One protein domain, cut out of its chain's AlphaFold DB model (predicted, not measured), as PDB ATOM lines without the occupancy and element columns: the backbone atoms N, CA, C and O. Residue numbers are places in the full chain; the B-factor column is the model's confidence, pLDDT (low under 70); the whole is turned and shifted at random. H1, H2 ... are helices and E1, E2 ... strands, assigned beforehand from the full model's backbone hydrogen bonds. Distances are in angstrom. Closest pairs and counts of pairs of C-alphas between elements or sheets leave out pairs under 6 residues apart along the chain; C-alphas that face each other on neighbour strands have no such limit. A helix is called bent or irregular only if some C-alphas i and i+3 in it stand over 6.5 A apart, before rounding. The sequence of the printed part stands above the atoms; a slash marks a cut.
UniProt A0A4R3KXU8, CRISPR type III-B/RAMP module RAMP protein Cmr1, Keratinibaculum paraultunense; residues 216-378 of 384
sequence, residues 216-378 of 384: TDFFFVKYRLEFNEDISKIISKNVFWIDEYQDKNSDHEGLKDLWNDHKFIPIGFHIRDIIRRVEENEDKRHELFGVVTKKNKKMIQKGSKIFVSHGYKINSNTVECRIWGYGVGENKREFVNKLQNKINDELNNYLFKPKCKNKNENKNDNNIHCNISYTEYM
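Overview. This is residues 216 to 378 of the 384 residues of the protein "CRISPR type III-B/RAMP module RAMP protein Cmr1" of Keratinibaculum paraultunense (UniProt A0A4R3KXU8). A strongly twisted sheet, built on the long antiparallel strands E1 and E6, has the long helix H5 and the short helix H3 packed over one of its faces; the helical hairpin H1 and H2 sits at one end, and at the other end E2 and E3 form a small separate hairpin arm with H4 at its base. E7 runs along the other side of E1, and the short strands E4 and E5 follow one another along the other side of E6, while residues 356 to 364 stick out as a free loop. The printed part has 163 residues, with five named helices and seven named strands in the order E1 H1 H2 H3 H4 E2 E3 E4 E5 E6 H5 E7; the class is mixed, helices and strands, and the neighbour strands are antiparallel. The whole is only just compact, close to loose, with a radius of gyration of the C-alphas of 17.8 A and spans of 50 by 42 by 35 A.

Along the chain. Find C-alpha 218 at (-8.919, -40.558, 49.965); from there E1, residues 218 to 227, runs 29.0 A to C-alpha 227 at (-14.560, -19.603, 30.745). E6, residues 318 to 326, is 27.1 A long, and E7, residues 370 to 377, is 19.9 A long, bends by 52 degrees at residue 374 and ends with C-alpha 377 at (-13.971, -30.447, 48.811). Look for E4 at residues 306 to 308; it runs on into E5, residues 311 to 313, across a break of 2 residues. H5, residues 332 to 351, measures 25.9 A; it has a kink of 51 degrees near residue 345 and is irregular, with C-alphas 345 and 348 7.9 A apart. The shorter helices are H1, residues 231 to 236, H2, residues 253 to 260, H3, residues 268 to 275, and H4, residues 282 to 289. E2, residues 291 to 295, and E3, residues 298 to 302, complete the set.

Arrangement. Begin at E1, with E6 on one side, where N 221 and O 323 are 2.8 A apart, and E7 on the other side, where N 224 and O 374 are 2.9 A apart. E6 has E1 on one side and both E4 and E5 on the other; look at N 307 and O 324, 2.8 A, for E4, and N 320 and O 312, 2.8 A, for E5, which forms a hairpin with E6. H5 is on this branched sheet at a height of 7.8 A, over E1, and runs slantwise to the strands, but only just, at 31 degrees to E1 on the local plane. H3 is on the same face, over E4 at a height of 6.9 A, and stands up from the sheet at 44 degrees. H3 and H5 touch at a steep tilt of 60 degrees, opposite ways, their closest C-alphas, His 270 and Tyr 350, 5.7 A apart. H1 and H2 touch as a helical hairpin, at a shallow tilt of 17 degrees, with the C-alphas of Ile 235 and Lys 256 closest at 6.7 A. H2 only just is on the sheet, with 5 pairs of C-alphas within 10 A, and only grazes it with residues 258 to 260. H4 only grazes the sheet with residues 287 to 289; its closest C-alpha to E4 is that of Phe 289, 5.8 A from Ile 306. In the hairpin of E2 and E3, N 300 and O 293 are 2.8 A apart; both strands are apart from E1 and E6. In H1, H2, H3 and H4 every O i to N i+4 pair is within hydrogen-bond range, and in H5 14 of 16 are.

Size, cuts and confidence. The two C-alphas farthest apart are those of Thr 216 and Asn 360, at 56.2 A, and Asn 360 lies in the stretch that stands free. The printed part has no cut. Two links are long, the 16 residues from H1 to H2 and the 18 from H5 to E7. The mean pLDDT of the printed part is 84.5; look for values under 70 at residues 244 to 252, 294 to 299 and 355 to 366.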
ATOM      1  N   THR A 216     -10.319 -42.823  54.577       84.12
ATOM      2  CA  THR A 216      -9.461 -41.818  55.210       84.12
ATOM      3  C   THR A 216      -8.189 -41.557  54.413       84.12
ATOM      4  O   THR A 216      -7.632 -40.470  54.523       84.12
ATOM      5  N   ASP A 217      -7.774 -42.458  53.528       87.81
ATOM      6  CA  ASP A 217      -6.671 -42.204  52.601       87.81
ATOM      7  C   ASP A 217      -7.095 -41.374  51.387       87.81
ATOM      8  O   ASP A 217      -6.238 -40.860  50.659       87.81
ATOM      9  N   PHE A 218      -8.405 -41.247  51.141       92.19
ATOM     10  CA  PHE A 218      -8.919 -40.558  49.965       92.19
ATOM     11  C   PHE A 218      -9.085 -39.058  50.175       92.19
ATOM     12  O   PHE A 218      -9.482 -38.571  51.237       92.19
ATOM     13  N   PHE A 219      -8.847 -38.330  49.090       93.94
ATOM     14  CA  PHE A 219      -9.339 -36.978  48.886       93.94
ATOM     15  C   PHE A 219     -10.325 -36.975  47.713       93.94
ATOM     16  O   PHE A 219     -10.170 -37.740  46.756       93.94
ATOM     17  N   PHE A 220     -11.306 -36.077  47.771       95.56
ATOM     18  CA  PHE A 220     -12.263 -35.845  46.695       95.56
ATOM     19  C   PHE A 220     -12.485 -34.346  46.540       95.56
ATOM     20  O   PHE A 220     -12.769 -33.649  47.517       95.56
ATOM     21  N   VAL A 221     -12.348 -33.849  45.317       96.81
ATOM     22  CA  VAL A 221     -12.559 -32.442  44.997       96.81
ATOM     23  C   VAL A 221     -13.270 -32.297  43.658       96.81
ATOM     24  O   VAL A 221     -12.996 -33.034  42.710       96.81
ATOM     25  N   LYS A 222     -14.183 -31.332  43.579       97.88
ATOM     26  CA  LYS A 222     -14.772 -30.855  42.330       97.88
ATOM     27  C   LYS A 222     -14.308 -29.436  42.074       97.88
ATOM     28  O   LYS A 222     -14.352 -28.607  42.982       97.88
ATOM     29  N   TYR A 223     -13.908 -29.157  40.843       98.00
ATOM     30  CA  TYR A 223     -13.620 -27.803  40.389       98.00
ATOM     31  C   TYR A 223     -14.607 -27.421  39.298       98.00
ATOM     32  O   TYR A 223     -14.749 -28.144  38.310       98.00
ATOM     33  N   ARG A 224     -15.256 -26.266  39.454       98.31
ATOM     34  CA  ARG A 224     -15.951 -25.607  38.348       98.31
ATOM     35  C   ARG A 224     -14.981 -24.675  37.654       98.31
ATOM     36  O   ARG A 224     -14.376 -23.810  38.283       98.31
ATOM     37  N   LEU A 225     -14.824 -24.911  36.364       98.31
ATOM     38  CA  LEU A 225     -13.954 -24.170  35.477       98.31
ATOM     39  C   LEU A 225     -14.832 -23.251  34.641       98.31
ATOM     40  O   LEU A 225     -15.616 -23.723  33.814       98.31
ATOM     41  N   GLU A 226     -14.715 -21.954  34.890       98.25
ATOM     42  CA  GLU A 226     -15.462 -20.919  34.191       98.25
ATOM     43  C   GLU A 226     -14.589 -20.290  33.113       98.25
ATOM     44  O   GLU A 226     -13.454 -19.873  33.358       98.25
ATOM     45  N   PHE A 227     -15.133 -20.251  31.904       97.50
ATOM     46  CA  PHE A 227     -14.560 -19.603  30.745       97.50
ATOM     47  C   PHE A 227     -15.155 -18.204  30.601       97.50
ATOM     48  O   PHE A 227     -16.336 -17.965  30.859       97.50
ATOM     49  N   ASN A 228     -14.340 -17.269  30.128       95.94
ATOM     50  CA  ASN A 228     -14.748 -15.878  29.943       95.94
ATOM     51  C   ASN A 228     -15.686 -15.632  28.755       95.94
ATOM     52  O   ASN A 228     -16.127 -14.508  28.529       95.94
ATOM     53  N   GLU A 229     -15.959 -16.674  27.979       95.31
ATOM     54  CA  GLU A 229     -16.874 -16.669  26.853       95.31
ATOM     55  C   GLU A 229     -17.620 -18.005  26.797       95.31
ATOM     56  O   GLU A 229     -17.206 -18.999  27.396       95.31
ATOM     57  N   ASP A 230     -18.708 -18.036  26.028       96.50
ATOM     58  CA  ASP A 230     -19.414 -19.276  25.710       96.50
ATOM     59  C   ASP A 230     -18.447 -20.302  25.094       96.50
ATOM     60  O   ASP A 230     -17.733 -20.008  24.127       96.50
ATOM     61  N   ILE A 231     -18.444 -21.520  25.634       96.56
ATOM     62  CA  ILE A 231     -17.555 -22.596  25.191       96.56
ATOM     63  C   ILE A 231     -17.779 -22.919  23.708       96.56
ATOM     64  O   ILE A 231     -16.805 -23.164  23.000       96.56
ATOM     65  N   SER A 232     -19.003 -22.815  23.178       95.12
ATOM     66  CA  SER A 232     -19.276 -22.994  21.744       95.12
ATOM     67  C   SER A 232     -18.545 -21.956  20.882       95.12
ATOM     68  O   SER A 232     -18.030 -22.284  19.807       95.12
ATOM     69  N   LYS A 233     -18.437 -20.706  21.358       93.94
ATOM     70  CA  LYS A 233     -17.660 -19.654  20.678       93.94
ATOM     71  C   LYS A 233     -16.167 -19.957  20.746       93.94
ATOM     72  O   LYS A 233     -15.476 -19.815  19.744       93.94
ATOM     73  N   ILE A 234     -15.673 -20.422  21.894       93.06
ATOM     74  CA  ILE A 234     -14.263 -20.803  22.076       93.06
ATOM     75  C   ILE A 234     -13.883 -21.976  21.161       93.06
ATOM     76  O   ILE A 234     -12.847 -21.921  20.499       93.06
ATOM     77  N   ILE A 235     -14.735 -23.005  21.072       91.62
ATOM     78  CA  ILE A 235     -14.554 -24.145  20.158       91.62
ATOM     79  C   ILE A 235     -14.474 -23.649  18.710       91.62
ATOM     80  O   ILE A 235     -13.564 -24.033  17.980       91.62
ATOM     81  N   SER A 236     -15.365 -22.735  18.316       89.69
ATOM     82  CA  SER A 236     -15.391 -22.161  16.961       89.69
ATOM     83  C   SER A 236     -14.132 -21.353  16.617       89.69
ATOM     84  O   SER A 236     -13.753 -21.285  15.452       89.69
ATOM     85  N   LYS A 237     -13.442 -20.787  17.617       88.56
ATOM     86  CA  LYS A 237     -12.148 -20.100  17.443       88.56
ATOM     87  C   LYS A 237     -10.966 -21.063  17.268       88.56
ATOM     88  O   LYS A 237      -9.853 -20.604  17.035       88.56
ATOM     89  N   ASN A 238     -11.165 -22.378  17.408       85.69
ATOM     90  CA  ASN A 238     -10.125 -23.403  17.252       85.69
ATOM     91  C   ASN A 238      -8.883 -23.210  18.154       85.69
ATOM     92  O   ASN A 238      -7.736 -23.508  17.790       85.69
ATOM     93  N   VAL A 239      -9.095 -22.703  19.365       87.38
ATOM     94  CA  VAL A 239      -7.987 -22.399  20.280       87.38
ATOM     95  C   VAL A 239      -7.654 -23.533  21.241       87.38
ATOM     96  O   VAL A 239      -6.585 -23.497  21.840       87.38
ATOM     97  N   PHE A 240      -8.512 -24.543  21.408       88.56
ATOM     98  CA  PHE A 240      -8.227 -25.666  22.304       88.56
ATOM     99  C   PHE A 240      -7.024 -26.479  21.818       88.56
ATOM    100  O   PHE A 240      -6.882 -26.782  20.633       88.56
ATOM    101  N   TRP A 241      -6.152 -26.871  22.742       86.38
ATOM    102  CA  TRP A 241      -5.000 -27.724  22.478       86.38
ATOM    103  C   TRP A 241      -5.419 -29.197  22.468       86.38
ATOM    104  O   TRP A 241      -5.131 -29.971  23.379       86.38
ATOM    105  N   ILE A 242      -6.160 -29.568  21.433       81.88
ATOM    106  CA  ILE A 242      -6.684 -30.908  21.185       81.88
ATOM    107  C   ILE A 242      -6.340 -31.266  19.734       81.88
ATOM    108  O   ILE A 242      -6.354 -30.399  18.860       81.88
ATOM    109  N   ASP A 243      -5.982 -32.526  19.486       71.38
ATOM    110  CA  ASP A 243      -5.806 -33.028  18.125       71.38
ATOM    111  C   ASP A 243      -7.161 -33.578  17.646       71.38
ATOM    112  O   ASP A 243      -7.824 -34.321  18.365       71.38
ATOM    113  N   GLU A 244      -7.568 -33.286  16.420       59.38
ATOM    114  CA  GLU A 244      -8.765 -33.883  15.817       59.38
ATOM    115  C   GLU A 244      -8.383 -34.681  14.575       59.38
ATOM    116  O   GLU A 244      -7.319 -34.459  13.983       59.38
ATOM    117  N   TYR A 245      -9.217 -35.659  14.211       51.53
ATOM    118  CA  TYR A 245      -9.050 -36.358  12.942       51.53
ATOM    119  C   TYR A 245      -9.235 -35.354  11.801       51.53
ATOM    120  O   TYR A 245     -10.311 -34.785  11.649       51.53
ATOM    121  N   GLN A 246      -8.174 -35.106  11.031       51.44
ATOM    122  CA  GLN A 246      -8.231 -34.236   9.863       51.44
ATOM    123  C   GLN A 246      -8.682 -35.058   8.659       51.44
ATOM    124  O   GLN A 246      -7.844 -35.643   7.972       51.44
ATOM    125  N   ASP A 247      -9.982 -35.064   8.384       44.62
ATOM    126  CA  ASP A 247     -10.391 -35.065   6.984       44.62
ATOM    127  C   ASP A 247     -10.208 -33.639   6.462       44.62
ATOM    128  O   ASP A 247     -10.483 -32.670   7.172       44.62
ATOM    129  N   LYS A 248      -9.685 -33.486   5.242       42.53
ATOM    130  CA  LYS A 248      -9.192 -32.203   4.694       42.53
ATOM    131  C   LYS A 248     -10.241 -31.070   4.613       42.53
ATOM    132  O   LYS A 248      -9.868 -29.971   4.224       42.53
ATOM    133  N   ASN A 249     -11.494 -31.320   5.009       42.97
ATOM    134  CA  ASN A 249     -12.640 -30.414   4.901       42.97
ATOM    135  C   ASN A 249     -13.497 -30.259   6.186       42.97
ATOM    136  O   ASN A 249     -14.560 -29.655   6.094       42.97
ATOM    137  N   SER A 250     -13.117 -30.787   7.363       45.31
ATOM    138  CA  SER A 250     -14.008 -30.761   8.548       45.31
ATOM    139  C   SER A 250     -13.643 -29.689   9.591       45.31
ATOM    140  O   SER A 250     -12.625 -29.794  10.280       45.31
ATOM    141  N   ASP A 251     -14.519 -28.696   9.756       51.53
ATOM    142  CA  ASP A 251     -14.458 -27.619  10.754       51.53
ATOM    143  C   ASP A 251     -14.706 -28.109  12.192       51.53
ATOM    144  O   ASP A 251     -15.828 -28.010  12.688       51.53
ATOM    145  N   HIS A 252     -13.689 -28.571  12.920       60.84
ATOM    146  CA  HIS A 252     -13.777 -28.856  14.369       60.84
ATOM    147  C   HIS A 252     -15.039 -29.592  14.847       60.84
ATOM    148  O   HIS A 252     -15.533 -29.360  15.955       60.84
ATOM    149  N   GLU A 253     -15.600 -30.451  13.992       75.31
ATOM    150  CA  GLU A 253     -16.908 -31.058  14.235       75.31
ATOM    151  C   GLU A 253     -16.852 -31.952  15.466       75.31
ATOM    152  O   GLU A 253     -17.754 -31.917  16.286       75.31
ATOM    153  N   GLY A 254     -15.732 -32.647  15.687       86.25
ATOM    154  CA  GLY A 254     -15.556 -33.519  16.843       86.25
ATOM    155  C   GLY A 254     -15.802 -32.811  18.177       86.25
ATOM    156  O   GLY A 254     -16.617 -33.276  18.968       86.25
ATOM    157  N   LEU A 255     -15.123 -31.692  18.457       89.00
ATOM    158  CA  LEU A 255     -15.311 -30.989  19.728       89.00
ATOM    159  C   LEU A 255     -16.676 -30.285  19.817       89.00
ATOM    160  O   LEU A 255     -17.248 -30.221  20.908       89.00
ATOM    161  N   LYS A 256     -17.217 -29.803  18.688       91.06
ATOM    162  CA  LYS A 256     -18.587 -29.269  18.616       91.06
ATOM    163  C   LYS A 256     -19.618 -30.345  18.963       91.06
ATOM    164  O   LYS A 256     -20.463 -30.075  19.810       91.06
ATOM    165  N   ASP A 257     -19.508 -31.548  18.399       90.94
ATOM    166  CA  ASP A 257     -20.369 -32.706  18.682       90.94
ATOM    167  C   ASP A 257     -20.316 -33.050  20.181       90.94
ATOM    168  O   ASP A 257     -21.344 -33.142  20.853       90.94
ATOM    169  N   LEU A 258     -19.107 -33.166  20.754       94.00
ATOM    170  CA  LEU A 258     -18.938 -33.465  22.185       94.00
ATOM    171  C   LEU A 258     -19.621 -32.424  23.085       94.00
ATOM    172  O   LEU A 258     -20.277 -32.781  24.065       94.00
ATOM    173  N   TRP A 259     -19.505 -31.139  22.756       95.31
ATOM    174  CA  TRP A 259     -20.093 -30.075  23.564       95.31
ATOM    175  C   TRP A 259     -21.605 -29.923  23.358       95.31
ATOM    176  O   TRP A 259     -22.365 -29.844  24.328       95.31
ATOM    177  N   ASN A 260     -22.052 -29.883  22.104       93.00
ATOM    178  CA  ASN A 260     -23.439 -29.606  21.751       93.00
ATOM    179  C   ASN A 260     -24.337 -30.816  22.006       93.00
ATOM    180  O   ASN A 260     -25.409 -30.639  22.587       93.00
ATOM    181  N   ASP A 261     -23.885 -32.027  21.681       91.62
ATOM    182  CA  ASP A 261     -24.734 -33.224  21.721       91.62
ATOM    183  C   ASP A 261     -24.512 -34.065  22.973       91.62
ATOM    184  O   ASP A 261     -25.434 -34.746  23.431       91.62
ATOM    185  N   HIS A 262     -23.305 -34.004  23.540       94.19
ATOM    186  CA  HIS A 262     -22.896 -34.842  24.671       94.19
ATOM    187  C   HIS A 262     -22.559 -34.053  25.940       94.19
ATOM    188  O   HIS A 262     -22.341 -34.656  26.986       94.19
ATOM    189  N   LYS A 263     -22.580 -32.714  25.872       96.69
ATOM    190  CA  LYS A 263     -22.474 -31.802  27.021       96.69
ATOM    191  C   LYS A 263     -21.186 -31.975  27.840       96.69
ATOM    192  O   LYS A 263     -21.201 -31.804  29.058       96.69
ATOM    193  N   PHE A 264     -20.054 -32.259  27.194       97.06
ATOM    194  CA  PHE A 264     -18.749 -32.283  27.867       97.06
ATOM    195  C   PHE A 264     -17.610 -31.823  26.951       97.06
ATOM    196  O   PHE A 264     -17.738 -31.808  25.730       97.06
ATOM    197  N   ILE A 265     -16.466 -31.477  27.547       95.25
ATOM    198  CA  ILE A 265     -15.203 -31.228  26.839       95.25
ATOM    199  C   ILE A 265     -14.091 -32.143  27.378       95.25
ATOM    200  O   ILE A 265     -13.966 -32.324  28.597       95.25
ATOM    201  N   PRO A 266     -13.239 -32.732  26.516       94.06
ATOM    202  CA  PRO A 266     -12.290 -33.771  26.908       94.06
ATOM    203  C   PRO A 266     -10.993 -33.211  27.520       94.06
ATOM    204  O   PRO A 266      -9.886 -33.562  27.122       94.06
ATOM    205  N   ILE A 267     -11.119 -32.353  28.534       92.69
ATOM    206  CA  ILE A 267      -9.995 -31.645  29.175       92.69
ATOM    207  C   ILE A 267      -9.303 -32.431  30.299       92.69
ATOM    208  O   ILE A 267      -8.321 -31.980  30.885       92.69
ATOM    209  N   GLY A 268      -9.805 -33.630  30.606       92.44
ATOM    210  CA  GLY A 268      -9.294 -34.467  31.700       92.44
ATOM    211  C   GLY A 268      -7.794 -34.768  31.582       92.44
ATOM    212  O   GLY A 268      -7.087 -34.763  32.584       92.44
ATOM    213  N   PHE A 269      -7.270 -34.940  30.363       88.56
ATOM    214  CA  PHE A 269      -5.831 -35.134  30.138       88.56
ATOM    215  C   PHE A 269      -5.001 -33.887  30.430       88.56
ATOM    216  O   PHE A 269      -3.907 -34.013  30.978       88.56
ATOM    217  N   HIS A 270      -5.499 -32.701  30.077       89.62
ATOM    218  CA  HIS A 270      -4.826 -31.434  30.357       89.62
ATOM    219  C   HIS A 270      -4.712 -31.223  31.857       89.62
ATOM    220  O   HIS A 270      -3.612 -31.021  32.362       89.62
ATOM    221  N   ILE A 271      -5.830 -31.384  32.570       93.00
ATOM    222  CA  ILE A 271      -5.863 -31.288  34.030       93.00
ATOM    223  C   ILE A 271      -4.933 -32.341  34.636       93.00
ATOM    224  O   ILE A 271      -4.124 -32.011  35.499       93.00
ATOM    225  N   ARG A 272      -4.963 -33.583  34.132       91.75
ATOM    226  CA  ARG A 272      -4.059 -34.652  34.578       91.75
ATOM    227  C   ARG A 272      -2.582 -34.290  34.423       91.75
ATOM    228  O   ARG A 272      -1.798 -34.565  35.327       91.75
ATOM    229  N   ASP A 273      -2.189 -33.731  33.280       88.69
ATOM    230  CA  ASP A 273      -0.796 -33.357  32.990       88.69
ATOM    231  C   ASP A 273      -0.324 -32.208  33.896       88.69
ATOM    232  O   ASP A 273       0.835 -32.200  34.312       88.69
ATOM    233  N   ILE A 274      -1.227 -31.295  34.271       91.88
ATOM    234  CA  ILE A 274      -0.969 -30.244  35.264       91.88
ATOM    235  C   ILE A 274      -0.747 -30.863  36.650       91.88
ATOM    236  O   ILE A 274       0.330 -30.719  37.232       91.88
ATOM    237  N   ILE A 275      -1.733 -31.599  37.178       92.75
ATOM    238  CA  ILE A 275      -1.684 -32.114  38.560       92.75
ATOM    239  C   ILE A 275      -0.576 -33.150  38.761       92.75
ATOM    240  O   ILE A 275      -0.014 -33.259  39.848       92.75
ATOM    241  N   ARG A 276      -0.185 -33.870  37.703       90.50
ATOM    242  CA  ARG A 276       0.947 -34.803  37.730       90.50
ATOM    243  C   ARG A 276       2.274 -34.114  38.091       90.50
ATOM    244  O   ARG A 276       3.200 -34.793  38.523       90.50
ATOM    245  N   ARG A 277       2.377 -32.792  37.919       89.56
ATOM    246  CA  ARG A 277       3.579 -31.980  38.194       89.56
ATOM    247  C   ARG A 277       3.575 -31.333  39.571       89.56
ATOM    248  O   ARG A 277       4.480 -30.562  39.866       89.56
ATOM    249  N   VAL A 278       2.562 -31.617  40.385       90.56
ATOM    250  CA  VAL A 278       2.573 -31.281  41.813       90.56
ATOM    251  C   VAL A 278       3.596 -32.149  42.554       90.56
ATOM    252  O   VAL A 278       4.153 -31.714  43.553       90.56
ATOM    253  N   GLU A 279       3.880 -33.350  42.035       89.94
ATOM    254  CA  GLU A 279       4.944 -34.227  42.522       89.94
ATOM    255  C   GLU A 279       6.153 -34.187  41.571       89.94
ATOM    256  O   GLU A 279       6.118 -34.683  40.434       89.94
ATOM    257  N   GLU A 280       7.233 -33.568  42.043       87.38
ATOM    258  CA  GLU A 280       8.479 -33.415  41.293       87.38
ATOM    259  C   GLU A 280       9.266 -34.730  41.236       87.38
ATOM    260  O   GLU A 280       9.863 -35.050  40.199       87.38
ATOM    261  N   ASN A 281       9.194 -35.546  42.296       89.88
ATOM    262  CA  ASN A 281       9.872 -36.832  42.360       89.88
ATOM    263  C   ASN A 281       9.247 -37.825  41.367       89.88
ATOM    264  O   ASN A 281       8.056 -38.133  41.405       89.88
ATOM    265  N   GLU A 282      10.066 -38.354  40.458       86.31
ATOM    266  CA  GLU A 282       9.593 -39.229  39.387       86.31
ATOM    267  C   GLU A 282       8.976 -40.536  39.875       86.31
ATOM    268  O   GLU A 282       7.936 -40.948  39.349       86.31
ATOM    269  N   ASP A 283       9.571 -41.160  40.885       86.38
ATOM    270  CA  ASP A 283       9.101 -42.437  41.410       86.38
ATOM    271  C   ASP A 283       7.754 -42.280  42.115       86.38
ATOM    272  O   ASP A 283       6.813 -43.017  41.804       86.38
ATOM    273  N   LYS A 284       7.617 -41.259  42.972       87.88
ATOM    274  CA  LYS A 284       6.341 -40.917  43.623       87.88
ATOM    275  C   LYS A 284       5.275 -40.538  42.601       87.88
ATOM    276  O   LYS A 284       4.135 -40.993  42.669       87.88
ATOM    277  N   ARG A 285       5.641 -39.773  41.573       89.00
ATOM    278  CA  ARG A 285       4.734 -39.424  40.477       89.00
ATOM    279  C   ARG A 285       4.250 -40.660  39.716       89.00
ATOM    280  O   ARG A 285       3.074 -40.734  39.361       89.00
ATOM    281  N   HIS A 286       5.127 -41.626  39.447       88.50
ATOM    282  CA  HIS A 286       4.761 -42.901  38.823       88.50
ATOM    283  C   HIS A 286       3.932 -43.801  39.736       88.50
ATOM    284  O   HIS A 286       3.113 -44.577  39.244       88.50
ATOM    285  N   GLU A 287       4.110 -43.690  41.047       88.69
ATOM    286  CA  GLU A 287       3.268 -44.356  42.030       88.69
ATOM    287  C   GLU A 287       1.845 -43.777  42.065       88.69
ATOM    288  O   GLU A 287       0.878 -44.536  42.074       88.69
ATOM    289  N   LEU A 288       1.707 -42.448  42.036       91.12
ATOM    290  CA  LEU A 288       0.417 -41.757  42.126       91.12
ATOM    291  C   LEU A 288      -0.369 -41.758  40.810       91.12
ATOM    292  O   LEU A 288      -1.578 -41.987  40.797       91.12
ATOM    293  N   PHE A 289       0.303 -41.501  39.688       90.12
ATOM    294  CA  PHE A 289      -0.341 -41.326  38.379       90.12
ATOM    295  C   PHE A 289      -0.217 -42.547  37.466       90.12
ATOM    296  O   PHE A 289      -0.696 -42.516  36.326       90.12
ATOM    297  N   GLY A 290       0.401 -43.612  37.971       86.88
ATOM    298  CA  GLY A 290       0.680 -44.823  37.224       86.88
ATOM    299  C   GLY A 290       1.821 -44.655  36.224       86.88
ATOM    300  O   GLY A 290       2.264 -43.553  35.875       86.88
ATOM    301  N   VAL A 291       2.301 -45.794  35.740       82.06
ATOM    302  CA  VAL A 291       3.337 -45.865  34.714       82.06
ATOM    303  C   VAL A 291       3.208 -47.166  33.940       82.06
ATOM    304  O   VAL A 291       2.876 -48.212  34.496       82.06
ATOM    305  N   VAL A 292       3.491 -47.096  32.644       72.69
ATOM    306  CA  VAL A 292       3.674 -48.263  31.785       72.69
ATOM    307  C   VAL A 292       5.066 -48.137  31.183       72.69
ATOM    308  O   VAL A 292       5.277 -47.354  30.261       72.69
ATOM    309  N   THR A 293       6.030 -48.864  31.739       70.62
ATOM    310  CA  THR A 293       7.426 -48.858  31.279       70.62
ATOM    311  C   THR A 293       7.873 -50.260  30.901       70.62
ATOM    312  O   THR A 293       7.416 -51.259  31.454       70.62
ATOM    313  N   LYS A 294       8.787 -50.346  29.934       63.41
ATOM    314  CA  LYS A 294       9.438 -51.598  29.548       63.41
ATOM    315  C   LYS A 294      10.837 -51.605  30.161       63.41
ATOM    316  O   LYS A 294      11.685 -50.831  29.731       63.41
ATOM    317  N   LYS A 295      11.080 -52.456  31.159       64.06
ATOM    318  CA  LYS A 295      12.403 -52.643  31.783       64.06
ATOM    319  C   LYS A 295      12.833 -54.093  31.578       64.06
ATOM    320  O   LYS A 295      12.068 -55.001  31.887       64.06
ATOM    321  N   ASN A 296      14.020 -54.327  31.018       69.38
ATOM    322  CA  ASN A 296      14.561 -55.673  30.751       69.38
ATOM    323  C   ASN A 296      13.576 -56.606  30.010       69.38
ATOM    324  O   ASN A 296      13.340 -57.731  30.433       69.38
ATOM    325  N   LYS A 297      12.940 -56.122  28.931       59.28
ATOM    326  CA  LYS A 297      11.875 -56.824  28.172       59.28
ATOM    327  C   LYS A 297      10.597 -57.165  28.969       59.28
ATOM    328  O   LYS A 297       9.647 -57.647  28.360       59.28
ATOM    329  N   LYS A 298      10.513 -56.839  30.263       57.78
ATOM    330  CA  LYS A 298       9.316 -56.993  31.097       57.78
ATOM    331  C   LYS A 298       8.533 -55.681  31.147       57.78
ATOM    332  O   LYS A 298       9.099 -54.604  31.344       57.78
ATOM    333  N   MET A 299       7.222 -55.770  30.954       65.31
ATOM    334  CA  MET A 299       6.324 -54.634  31.140       65.31
ATOM    335  C   MET A 299       6.083 -54.433  32.635       65.31
ATOM    336  O   MET A 299       5.557 -55.316  33.305       65.31
ATOM    337  N   ILE A 300       6.473 -53.272  33.154       70.38
ATOM    338  CA  ILE A 300       6.095 -52.805  34.483       70.38
ATOM    339  C   ILE A 300       4.883 -51.902  34.288       70.38
ATOM    340  O   ILE A 300       4.978 -50.841  33.670       70.38
ATOM    341  N   GLN A 301       3.736 -52.355  34.786       74.06
ATOM    342  CA  GLN A 301       2.488 -51.607  34.760       74.06
ATOM    343  C   GLN A 301       2.086 -51.301  36.198       74.06
ATOM    344  O   GLN A 301       1.881 -52.212  36.998       74.06
ATOM    345  N   LYS A 302       1.996 -50.015  36.531       80.69
ATOM    346  CA  LYS A 302       1.412 -49.538  37.784       80.69
ATOM    347  C   LYS A 302       0.136 -48.777  37.454       80.69
ATOM    348  O   LYS A 302       0.166 -47.852  36.637       80.69
ATOM    349  N   GLY A 303      -0.966 -49.188  38.076       84.31
ATOM    350  CA  GLY A 303      -2.236 -48.473  38.003       84.31
ATOM    351  C   GLY A 303      -2.125 -47.079  38.618       84.31
ATOM    352  O   GLY A 303      -1.242 -46.814  39.430       84.31
ATOM    353  N   SER A 304      -3.016 -46.183  38.209       90.94
ATOM    354  CA  SER A 304      -3.109 -44.855  38.809       90.94
ATOM    355  C   SER A 304      -3.831 -44.912  40.153       90.94
ATOM    356  O   SER A 304      -4.815 -45.635  40.271       90.94
ATOM    357  N   LYS A 305      -3.393 -44.100  41.118       93.81
ATOM    358  CA  LYS A 305      -4.098 -43.833  42.382       93.81
ATOM    359  C   LYS A 305      -4.906 -42.534  42.339       93.81
ATOM    360  O   LYS A 305      -5.869 -42.399  43.084       93.81
ATOM    361  N   ILE A 306      -4.523 -41.591  41.470       95.38
ATOM    362  CA  ILE A 306      -5.212 -40.306  41.274       95.38
ATOM    363  C   ILE A 306      -5.961 -40.300  39.942       95.38
ATOM    364  O   ILE A 306      -5.405 -40.629  38.891       95.38
ATOM    365  N   PHE A 307      -7.219 -39.896  39.967       96.31
ATOM    366  CA  PHE A 307      -8.134 -39.893  38.834       96.31
ATOM    367  C   PHE A 307      -8.667 -38.485  38.595       96.31
ATOM    368  O   PHE A 307      -8.710 -37.661  39.505       96.31
ATOM    369  N   VAL A 308      -9.035 -38.208  37.348       96.06
ATOM    370  CA  VAL A 308      -9.597 -36.922  36.942       96.06
ATOM    371  C   VAL A 308     -10.611 -37.152  35.837       96.06
ATOM    372  O   VAL A 308     -10.329 -37.900  34.900       96.06
ATOM    373  N   SER A 309     -11.780 -36.528  35.952       97.69
ATOM    374  CA  SER A 309     -12.821 -36.596  34.929       97.69
ATOM    375  C   SER A 309     -12.574 -35.610  33.782       97.69
ATOM    376  O   SER A 309     -11.795 -34.661  33.886       97.69
ATOM    377  N   HIS A 310     -13.280 -35.802  32.669       97.00
ATOM    378  CA  HIS A 310     -13.514 -34.720  31.715       97.00
ATOM    379  C   HIS A 310     -14.385 -33.620  32.341       97.00
ATOM    380  O   HIS A 310     -15.012 -33.837  33.382       97.00
ATOM    381  N   GLY A 311     -14.392 -32.441  31.711       97.75
ATOM    382  CA  GLY A 311     -15.236 -31.327  32.132       97.75
ATOM    383  C   GLY A 311     -16.644 -31.517  31.586       97.75
ATOM    384  O   GLY A 311     -16.829 -31.405  30.375       97.75
ATOM    385  N   TYR A 312     -17.614 -31.813  32.446       98.38
ATOM    386  CA  TYR A 312     -19.022 -31.940  32.066       98.38
ATOM    387  C   TYR A 312     -19.767 -30.624  32.287       98.38
ATOM    388  O   TYR A 312     -19.440 -29.850  33.186       98.38
ATOM    389  N   LYS A 313     -20.734 -30.333  31.421       98.31
ATOM    390  CA  LYS A 313     -21.406 -29.035  31.341       98.31
ATOM    391  C   LYS A 313     -22.210 -28.722  32.601       98.31
ATOM    392  O   LYS A 313     -23.047 -29.517  33.011       98.31
ATOM    393  N   ILE A 314     -22.018 -27.513  33.123       98.19
ATOM    394  CA  ILE A 314     -22.903 -26.891  34.117       98.19
ATOM    395  C   ILE A 314     -23.797 -25.852  33.434       98.19
ATOM    396  O   ILE A 314     -25.007 -25.834  33.631       98.19
ATOM    397  N   ASN A 315     -23.213 -25.007  32.584       97.81
ATOM    398  CA  ASN A 315     -23.925 -24.018  31.771       97.81
ATOM    399  C   ASN A 315     -23.111 -23.719  30.489       97.81
ATOM    400  O   ASN A 315     -22.241 -24.500  30.112       97.81
ATOM    401  N   SER A 316     -23.408 -22.645  29.757       97.69
ATOM    402  CA  SER A 316     -22.752 -22.349  28.472       97.69
ATOM    403  C   SER A 316     -21.266 -21.979  28.573       97.69
ATOM    404  O   SER A 316     -20.532 -22.203  27.611       97.69
ATOM    405  N   ASN A 317     -20.805 -21.449  29.708       97.81
ATOM    406  CA  ASN A 317     -19.414 -21.035  29.913       97.81
ATOM    407  C   ASN A 317     -18.713 -21.785  31.060       97.81
ATOM    408  O   ASN A 317     -17.560 -21.494  31.349       97.81
ATOM    409  N   THR A 318     -19.376 -22.735  31.720       98.50
ATOM    410  CA  THR A 318     -18.856 -23.420  32.911       98.50
ATOM    411  C   THR A 318     -18.964 -24.933  32.765       98.50
ATOM    412  O   THR A 318     -20.021 -25.473  32.415       98.50
ATOM    413  N   VAL A 319     -17.879 -25.629  33.103       98.69
ATOM    414  CA  VAL A 319     -17.838 -27.092  33.241       98.69
ATOM    415  C   VAL A 319     -17.374 -27.477  34.637       98.69
ATOM    416  O   VAL A 319     -16.656 -26.719  35.279       98.69
ATOM    417  N   GLU A 320     -17.735 -28.665  35.101       98.56
ATOM    418  CA  GLU A 320     -17.241 -29.225  36.354       98.56
ATOM    419  C   GLU A 320     -16.365 -30.446  36.071       98.56
ATOM    420  O   GLU A 320     -16.644 -31.243  35.173       98.56
ATOM    421  N   CYS A 321     -15.273 -30.582  36.817       97.62
ATOM    422  CA  CYS A 321     -14.426 -31.764  36.795       97.62
ATOM    423  C   CYS A 321     -14.233 -32.304  38.212       97.62
ATOM    424  O   CYS A 321     -14.157 -31.554  39.184       97.62
ATOM    425  N   ARG A 322     -14.144 -33.629  38.322       97.88
ATOM    426  CA  ARG A 322     -13.878 -34.356  39.564       97.88
ATOM    427  C   ARG A 322     -12.421 -34.779  39.584       97.88
ATOM    428  O   ARG A 322     -11.930 -35.314  38.589       97.88
ATOM    429  N   ILE A 323     -11.753 -34.598  40.718       97.31
ATOM    430  CA  ILE A 323     -10.440 -35.171  41.006       97.31
ATOM    431  C   ILE A 323     -10.539 -35.918  42.327       97.31
ATOM    432  O   ILE A 323     -10.983 -35.376  43.336       97.31
ATOM    433  N   TRP A 324     -10.116 -37.173  42.321       96.75
ATOM    434  CA  TRP A 324     -10.105 -37.995  43.521       96.75
ATOM    435  C   TRP A 324      -8.951 -38.976  43.476       96.75
ATOM    436  O   TRP A 324      -8.420 -39.303  42.411       96.75
ATOM    437  N   GLY A 325      -8.550 -39.459  44.636       95.31
ATOM    438  CA  GLY A 325      -7.484 -40.438  44.730       95.31
ATOM    439  C   GLY A 325      -7.023 -40.640  46.154       95.31
ATOM    440  O   GLY A 325      -7.576 -40.053  47.076       95.31
ATOM    441  N   TYR A 326      -5.998 -41.470  46.307       93.19
ATOM    442  CA  TYR A 326      -5.460 -41.879  47.600       93.19
ATOM    443  C   TYR A 326      -3.933 -41.994  47.563       93.19
ATOM    444  O   TYR A 326      -3.317 -41.975  46.492       93.19
ATOM    445  N   GLY A 327      -3.314 -42.140  48.737       88.88
ATOM    446  CA  GLY A 327      -1.867 -42.342  48.865       88.88
ATOM    447  C   GLY A 327      -1.032 -41.065  48.733       88.88
ATOM    448  O   GLY A 327       0.142 -41.147  48.386       88.88
ATOM    449  N   VAL A 328      -1.626 -39.898  48.999       87.38
ATOM    450  CA  VAL A 328      -0.960 -38.579  48.931       87.38
ATOM    451  C   VAL A 328      -0.313 -38.145  50.257       87.38
ATOM    452  O   VAL A 328       0.157 -37.016  50.372       87.38
ATOM    453  N   GLY A 329      -0.261 -39.046  51.243       81.69
ATOM    454  CA  GLY A 329       0.252 -38.785  52.589       81.69
ATOM    455  C   GLY A 329      -0.801 -38.213  53.545       81.69
ATOM    456  O   GLY A 329      -1.966 -38.046  53.186       81.69
ATOM    457  N   GLU A 330      -0.374 -37.912  54.773       75.00
ATOM    458  CA  GLU A 330      -1.263 -37.532  55.885       75.00
ATOM    459  C   GLU A 330      -1.986 -36.192  55.648       75.00
ATOM    460  O   GLU A 330      -3.158 -36.035  55.996       75.00
ATOM    461  N   ASN A 331      -1.337 -35.224  54.984       84.88
ATOM    462  CA  ASN A 331      -1.898 -33.887  54.769       84.88
ATOM    463  C   ASN A 331      -2.618 -33.737  53.414       84.88
ATOM    464  O   ASN A 331      -2.208 -32.978  52.530       84.88
ATOM    465  N   LYS A 332      -3.743 -34.442  53.258       89.31
ATOM    466  CA  LYS A 332      -4.593 -34.400  52.048       89.31
ATOM    467  C   LYS A 332      -5.028 -32.984  51.660       89.31
ATOM    468  O   LYS A 332      -5.085 -32.656  50.477       89.31
ATOM    469  N   ARG A 333      -5.314 -32.128  52.647       89.00
ATOM    470  CA  ARG A 333      -5.748 -30.744  52.405       89.00
ATOM    471  C   ARG A 333      -4.633 -29.909  51.784       89.00
ATOM    472  O   ARG A 333      -4.888 -29.155  50.851       89.00
ATOM    473  N   GLU A 334      -3.399 -30.069  52.255       91.00
ATOM    474  CA  GLU A 334      -2.238 -29.429  51.636       91.00
ATOM    475  C   GLU A 334      -2.030 -29.920  50.200       91.00
ATOM    476  O   GLU A 334      -1.789 -29.105  49.309       91.00
ATOM    477  N   PHE A 335      -2.187 -31.224  49.946       91.88
ATOM    478  CA  PHE A 335      -2.121 -31.758  48.586       91.88
ATOM    479  C   PHE A 335      -3.176 -31.118  47.671       91.88
ATOM    480  O   PHE A 335      -2.835 -30.634  46.595       91.88
ATOM    481  N   VAL A 336      -4.435 -31.029  48.115       93.25
ATOM    482  CA  VAL A 336      -5.521 -30.381  47.356       93.25
ATOM    483  C   VAL A 336      -5.257 -28.890  47.129       93.25
ATOM    484  O   VAL A 336      -5.487 -28.400  46.025       93.25
ATOM    485  N   ASN A 337      -4.699 -28.175  48.109       93.75
ATOM    486  CA  ASN A 337      -4.287 -26.781  47.921       93.75
ATOM    487  C   ASN A 337      -3.192 -26.656  46.848       93.75
ATOM    488  O   ASN A 337      -3.261 -25.772  45.995       93.75
ATOM    489  N   LYS A 338      -2.206 -27.568  46.835       94.50
ATOM    490  CA  LYS A 338      -1.181 -27.619  45.780       94.50
ATOM    491  C   LYS A 338      -1.795 -27.907  44.408       94.50
ATOM    492  O   LYS A 338      -1.388 -27.272  43.438       94.50
ATOM    493  N   LEU A 339      -2.779 -28.812  44.320       94.81
ATOM    494  CA  LEU A 339      -3.524 -29.053  43.078       94.81
ATOM    495  C   LEU A 339      -4.192 -27.767  42.585       94.81
ATOM    496  O   LEU A 339      -4.012 -27.396  41.428       94.81
ATOM    497  N   GLN A 340      -4.929 -27.089  43.466       95.56
ATOM    498  CA  GLN A 340      -5.671 -25.876  43.131       95.56
ATOM    499  C   GLN A 340      -4.743 -24.765  42.630       95.56
ATOM    500  O   GLN A 340      -5.004 -24.195  41.574       95.56
ATOM    501  N   ASN A 341      -3.633 -24.509  43.329       95.69
ATOM    502  CA  ASN A 341      -2.644 -23.514  42.909       95.69
ATOM    503  C   ASN A 341      -2.053 -23.865  41.540       95.69
ATOM    504  O   ASN A 341      -2.061 -23.042  40.630       95.69
ATOM    505  N   LYS A 342      -1.638 -25.124  41.347       95.12
ATOM    506  CA  LYS A 342      -1.061 -25.580  40.077       95.12
ATOM    507  C   LYS A 342      -2.039 -25.446  38.910       95.12
ATOM    508  O   LYS A 342      -1.630 -25.083  37.810       95.12
ATOM    509  N   ILE A 343      -3.319 -25.747  39.136       95.50
ATOM    510  CA  ILE A 343      -4.370 -25.563  38.133       95.50
ATOM    511  C   ILE A 343      -4.552 -24.073  37.841       95.50
ATOM    512  O   ILE A 343      -4.485 -23.702  36.678       95.50
ATOM    513  N   ASN A 344      -4.698 -23.210  38.846       94.12
ATOM    514  CA  ASN A 344      -4.835 -21.766  38.623       94.12
ATOM    515  C   ASN A 344      -3.667 -21.173  37.813       94.12
ATOM    516  O   ASN A 344      -3.898 -20.385  36.897       94.12
ATOM    517  N   ASP A 345      -2.437 -21.607  38.090       93.56
ATOM    518  CA  ASP A 345      -1.236 -21.083  37.432       93.56
ATOM    519  C   ASP A 345      -1.062 -21.599  35.990       93.56
ATOM    520  O   ASP A 345      -0.589 -20.881  35.105       93.56
ATOM    521  N   GLU A 346      -1.406 -22.868  35.732       93.00
ATOM    522  CA  GLU A 346      -1.057 -23.546  34.477       93.00
ATOM    523  C   GLU A 346      -2.256 -23.880  33.572       93.00
ATOM    524  O   GLU A 346      -2.039 -24.192  32.402       93.00
ATOM    525  N   LEU A 347      -3.512 -23.790  34.027       93.19
ATOM    526  CA  LEU A 347      -4.683 -24.284  33.279       93.19
ATOM    527  C   LEU A 347      -4.773 -23.730  31.857       93.19
ATOM    528  O   LEU A 347      -4.787 -24.500  30.894       93.19
ATOM    529  N   ASN A 348      -4.762 -22.405  31.712       93.00
ATOM    530  CA  ASN A 348      -4.824 -21.732  30.410       93.00
ATOM    531  C   ASN A 348      -3.680 -22.157  29.491       93.00
ATOM    532  O   ASN A 348      -3.878 -22.415  28.301       93.00
ATOM    533  N   ASN A 349      -2.493 -22.313  30.079       89.56
ATOM    534  CA  ASN A 349      -1.322 -22.763  29.359       89.56
ATOM    535  C   ASN A 349      -1.474 -24.190  28.862       89.56
ATOM    536  O   ASN A 349      -0.820 -24.486  27.888       89.56
ATOM    537  N   TYR A 350      -2.272 -25.079  29.450       89.44
ATOM    538  CA  TYR A 350      -2.427 -26.441  28.920       89.44
ATOM    539  C   TYR A 350      -3.663 -26.574  28.040       89.44
ATOM    540  O   TYR A 350      -3.593 -27.296  27.048       89.44
ATOM    541  N   LEU A 351      -4.752 -25.870  28.356       90.00
ATOM    542  CA  LEU A 351      -6.012 -25.955  27.617       90.00
ATOM    543  C   LEU A 351      -5.928 -25.381  26.205       90.00
ATOM    544  O   LEU A 351      -6.558 -25.937  25.309       90.00
ATOM    545  N   PHE A 352      -5.178 -24.297  25.994       89.44
ATOM    546  CA  PHE A 352      -5.177 -23.574  24.721       89.44
ATOM    547  C   PHE A 352      -3.871 -23.738  23.942       89.44
ATOM    548  O   PHE A 352      -2.803 -23.982  24.511       89.44
ATOM    549  N   LYS A 353      -3.942 -23.647  22.611       85.56
ATOM    550  CA  LYS A 353      -2.779 -23.649  21.718       85.56
ATOM    551  C   LYS A 353      -1.918 -22.409  22.005       85.56
ATOM    552  O   LYS A 353      -2.462 -21.340  22.277       85.56
ATOM    553  N   PRO A 354      -0.579 -22.520  21.954       72.88
ATOM    554  CA  PRO A 354       0.279 -21.347  22.075       72.88
ATOM    555  C   PRO A 354       0.009 -20.378  20.916       72.88
ATOM    556  O   PRO A 354      -0.164 -20.815  19.779       72.88
ATOM    557  N   LYS A 355       0.002 -19.068  21.195       62.41
ATOM    558  CA  LYS A 355      -0.119 -18.033  20.158       62.41
ATOM    559  C   LYS A 355       1.023 -18.186  19.143       62.41
ATOM    560  O   LYS A 355       2.196 -18.184  19.526       62.41
ATOM    561  N   CYS A 356       0.701 -18.335  17.858       47.81
ATOM    562  CA  CYS A 356       1.706 -18.354  16.796       47.81
ATOM    563  C   CYS A 356       2.365 -16.971  16.697       47.81
ATOM    564  O   CYS A 356       1.687 -15.966  16.508       47.81
ATOM    565  N   LYS A 357       3.698 -16.905  16.801       41.34
ATOM    566  CA  LYS A 357       4.474 -15.678  16.552       41.34
ATOM    567  C   LYS A 357       4.598 -15.411  15.044       41.34
ATOM    568  O   LYS A 357       5.710 -15.418  14.528       41.34
ATOM    569  N   ASN A 358       3.496 -15.190  14.331       40.81
ATOM    570  CA  ASN A 358       3.564 -14.682  12.960       40.81
ATOM    571  C   ASN A 358       3.225 -13.191  12.940       40.81
ATOM    572  O   ASN A 358       2.197 -12.753  13.452       40.81
ATOM    573  N   LYS A 359       4.159 -12.408  12.390       45.16
ATOM    574  CA  LYS A 359       4.011 -10.977  12.119       45.16
ATOM    575  C   LYS A 359       2.894 -10.806  11.080       45.16
ATOM    576  O   LYS A 359       2.985 -11.418  10.023       45.16
ATOM    577  N   ASN A 360       1.928  -9.935  11.371       43.12
ATOM    578  CA  ASN A 360       0.871  -9.435  10.473       43.12
ATOM    579  C   ASN A 360      -0.469 -10.188  10.433       43.12
ATOM    580  O   ASN A 360      -1.041 -10.341   9.359       43.12
ATOM    581  N   GLU A 361      -1.047 -10.522  11.587       39.84
ATOM    582  CA  GLU A 361      -2.503 -10.697  11.681       39.84
ATOM    583  C   GLU A 361      -3.083  -9.843  12.816       39.84
ATOM    584  O   GLU A 361      -2.444  -9.594  13.838       39.84
ATOM    585  N   ASN A 362      -4.266  -9.290  12.551       35.88
ATOM    586  CA  ASN A 362      -4.927  -8.224  13.296       35.88
ATOM    587  C   ASN A 362      -5.028  -8.467  14.813       35.88
ATOM    588  O   ASN A 362      -5.342  -9.560  15.272       35.88
ATOM    589  N   LYS A 363      -4.859  -7.378  15.580       38.97
ATOM    590  CA  LYS A 363      -4.996  -7.251  17.046       38.97
ATOM    591  C   LYS A 363      -6.428  -7.491  17.583       38.97
ATOM    592  O   LYS A 363      -6.893  -6.731  18.420       38.97
ATOM    593  N   ASN A 364      -7.114  -8.549  17.155       41.94
ATOM    594  CA  ASN A 364      -8.270  -9.114  17.868       41.94
ATOM    595  C   ASN A 364      -7.895 -10.481  18.453       41.94
ATOM    596  O   ASN A 364      -8.606 -11.478  18.329       41.94
ATOM    597  N   ASP A 365      -6.727 -10.507  19.089       48.41
ATOM    598  CA  ASP A 365      -6.194 -11.625  19.853       48.41
ATOM    599  C   ASP A 365      -7.080 -11.819  21.098       48.41
ATOM    600  O   ASP A 365      -6.829 -11.255  22.162       48.41
ATOM    601  N   ASN A 366      -8.176 -12.564  20.940       55.44
ATOM    602  CA  ASN A 366      -9.125 -12.864  22.008       55.44
ATOM    603  C   ASN A 366      -8.376 -13.439  23.222       55.44
ATOM    604  O   ASN A 366      -7.830 -14.543  23.154       55.44
ATOM    605  N   ASN A 367      -8.349 -12.698  24.334       77.38
ATOM    606  CA  ASN A 367      -7.830 -13.165  25.621       77.38
ATOM    607  C   ASN A 367      -8.798 -14.198  26.216       77.38
ATOM    608  O   ASN A 367      -9.523 -13.914  27.169       77.38
ATOM    609  N   ILE A 368      -8.847 -15.386  25.619       86.44
ATOM    610  CA  ILE A 368      -9.613 -16.512  26.144       86.44
ATOM    611  C   ILE A 368      -8.926 -16.965  27.423       86.44
ATOM    612  O   ILE A 368      -7.720 -17.220  27.432       86.44
ATOM    613  N   HIS A 369      -9.698 -17.045  28.500       91.56
ATOM    614  CA  HIS A 369      -9.208 -17.508  29.781       91.56
ATOM    615  C   HIS A 369     -10.235 -18.385  30.485       91.56
ATOM    616  O   HIS A 369     -11.443 -18.277  30.281       91.56
ATOM    617  N   CYS A 370      -9.708 -19.272  31.312       94.19
ATOM    618  CA  CYS A 370     -10.424 -20.227  32.124       94.19
ATOM    619  C   CYS A 370      -9.844 -20.194  33.535       94.19
ATOM    620  O   CYS A 370      -8.625 -20.292  33.692       94.19
ATOM    621  N   ASN A 371     -10.707 -20.079  34.540       95.38
ATOM    622  CA  ASN A 371     -10.322 -20.040  35.947       95.38
ATOM    623  C   ASN A 371     -11.184 -21.003  36.765       95.38
ATOM    624  O   ASN A 371     -12.300 -21.343  36.369       95.38
ATOM    625  N   ILE A 372     -10.691 -21.413  37.934       96.19
ATOM    626  CA  ILE A 372     -11.531 -22.090  38.923       96.19
ATOM    627  C   ILE A 372     -12.471 -21.044  39.536       96.19
ATOM    628  O   ILE A 372     -12.006 -20.136  40.223       96.19
ATOM    629  N   SER A 373     -13.777 -21.173  39.307       95.12
ATOM    630  CA  SER A 373     -14.796 -20.290  39.896       95.12
ATOM    631  C   SER A 373     -15.396 -20.851  41.185       95.12
ATOM    632  O   SER A 373     -15.887 -20.099  42.025       95.12
ATOM    633  N   TYR A 374     -15.341 -22.172  41.373       95.25
ATOM    634  CA  TYR A 374     -15.849 -22.837  42.567       95.25
ATOM    635  C   TYR A 374     -15.106 -24.147  42.844       95.25
ATOM    636  O   TYR A 374     -14.769 -24.891  41.920       95.25
ATOM    637  N   THR A 375     -14.908 -24.435  44.132       93.94
ATOM    638  CA  THR A 375     -14.295 -25.669  44.629       93.94
ATOM    639  C   THR A 375     -15.219 -26.322  45.652       93.94
ATOM    640  O   THR A 375     -15.548 -25.710  46.667       93.94
ATOM    641  N   GLU A 376     -15.574 -27.586  45.429       94.69
ATOM    642  CA  GLU A 376     -16.218 -28.437  46.436       94.69
ATOM    643  C   GLU A 376     -15.204 -29.473  46.920       94.69
ATOM    644  O   GLU A 376     -14.760 -30.313  46.138       94.69
ATOM    645  N   TYR A 377     -14.827 -29.433  48.197       91.50
ATOM    646  CA  TYR A 377     -13.971 -30.447  48.811       91.50
ATOM    647  C   TYR A 377     -14.795 -31.306  49.764       91.50
ATOM    648  O   TYR A 377     -15.526 -30.780  50.605       91.50
ATOM    649  N   MET A 378     -14.671 -32.628  49.647       87.38
ATOM    650  CA  MET A 378     -15.360 -33.538  50.551       87.38
ATOM    651  C   MET A 378     -14.740 -33.449  51.951       87.38
ATOM    652  O   MET A 378     -13.614 -33.890  52.182       87.38
TER     653      MET A 378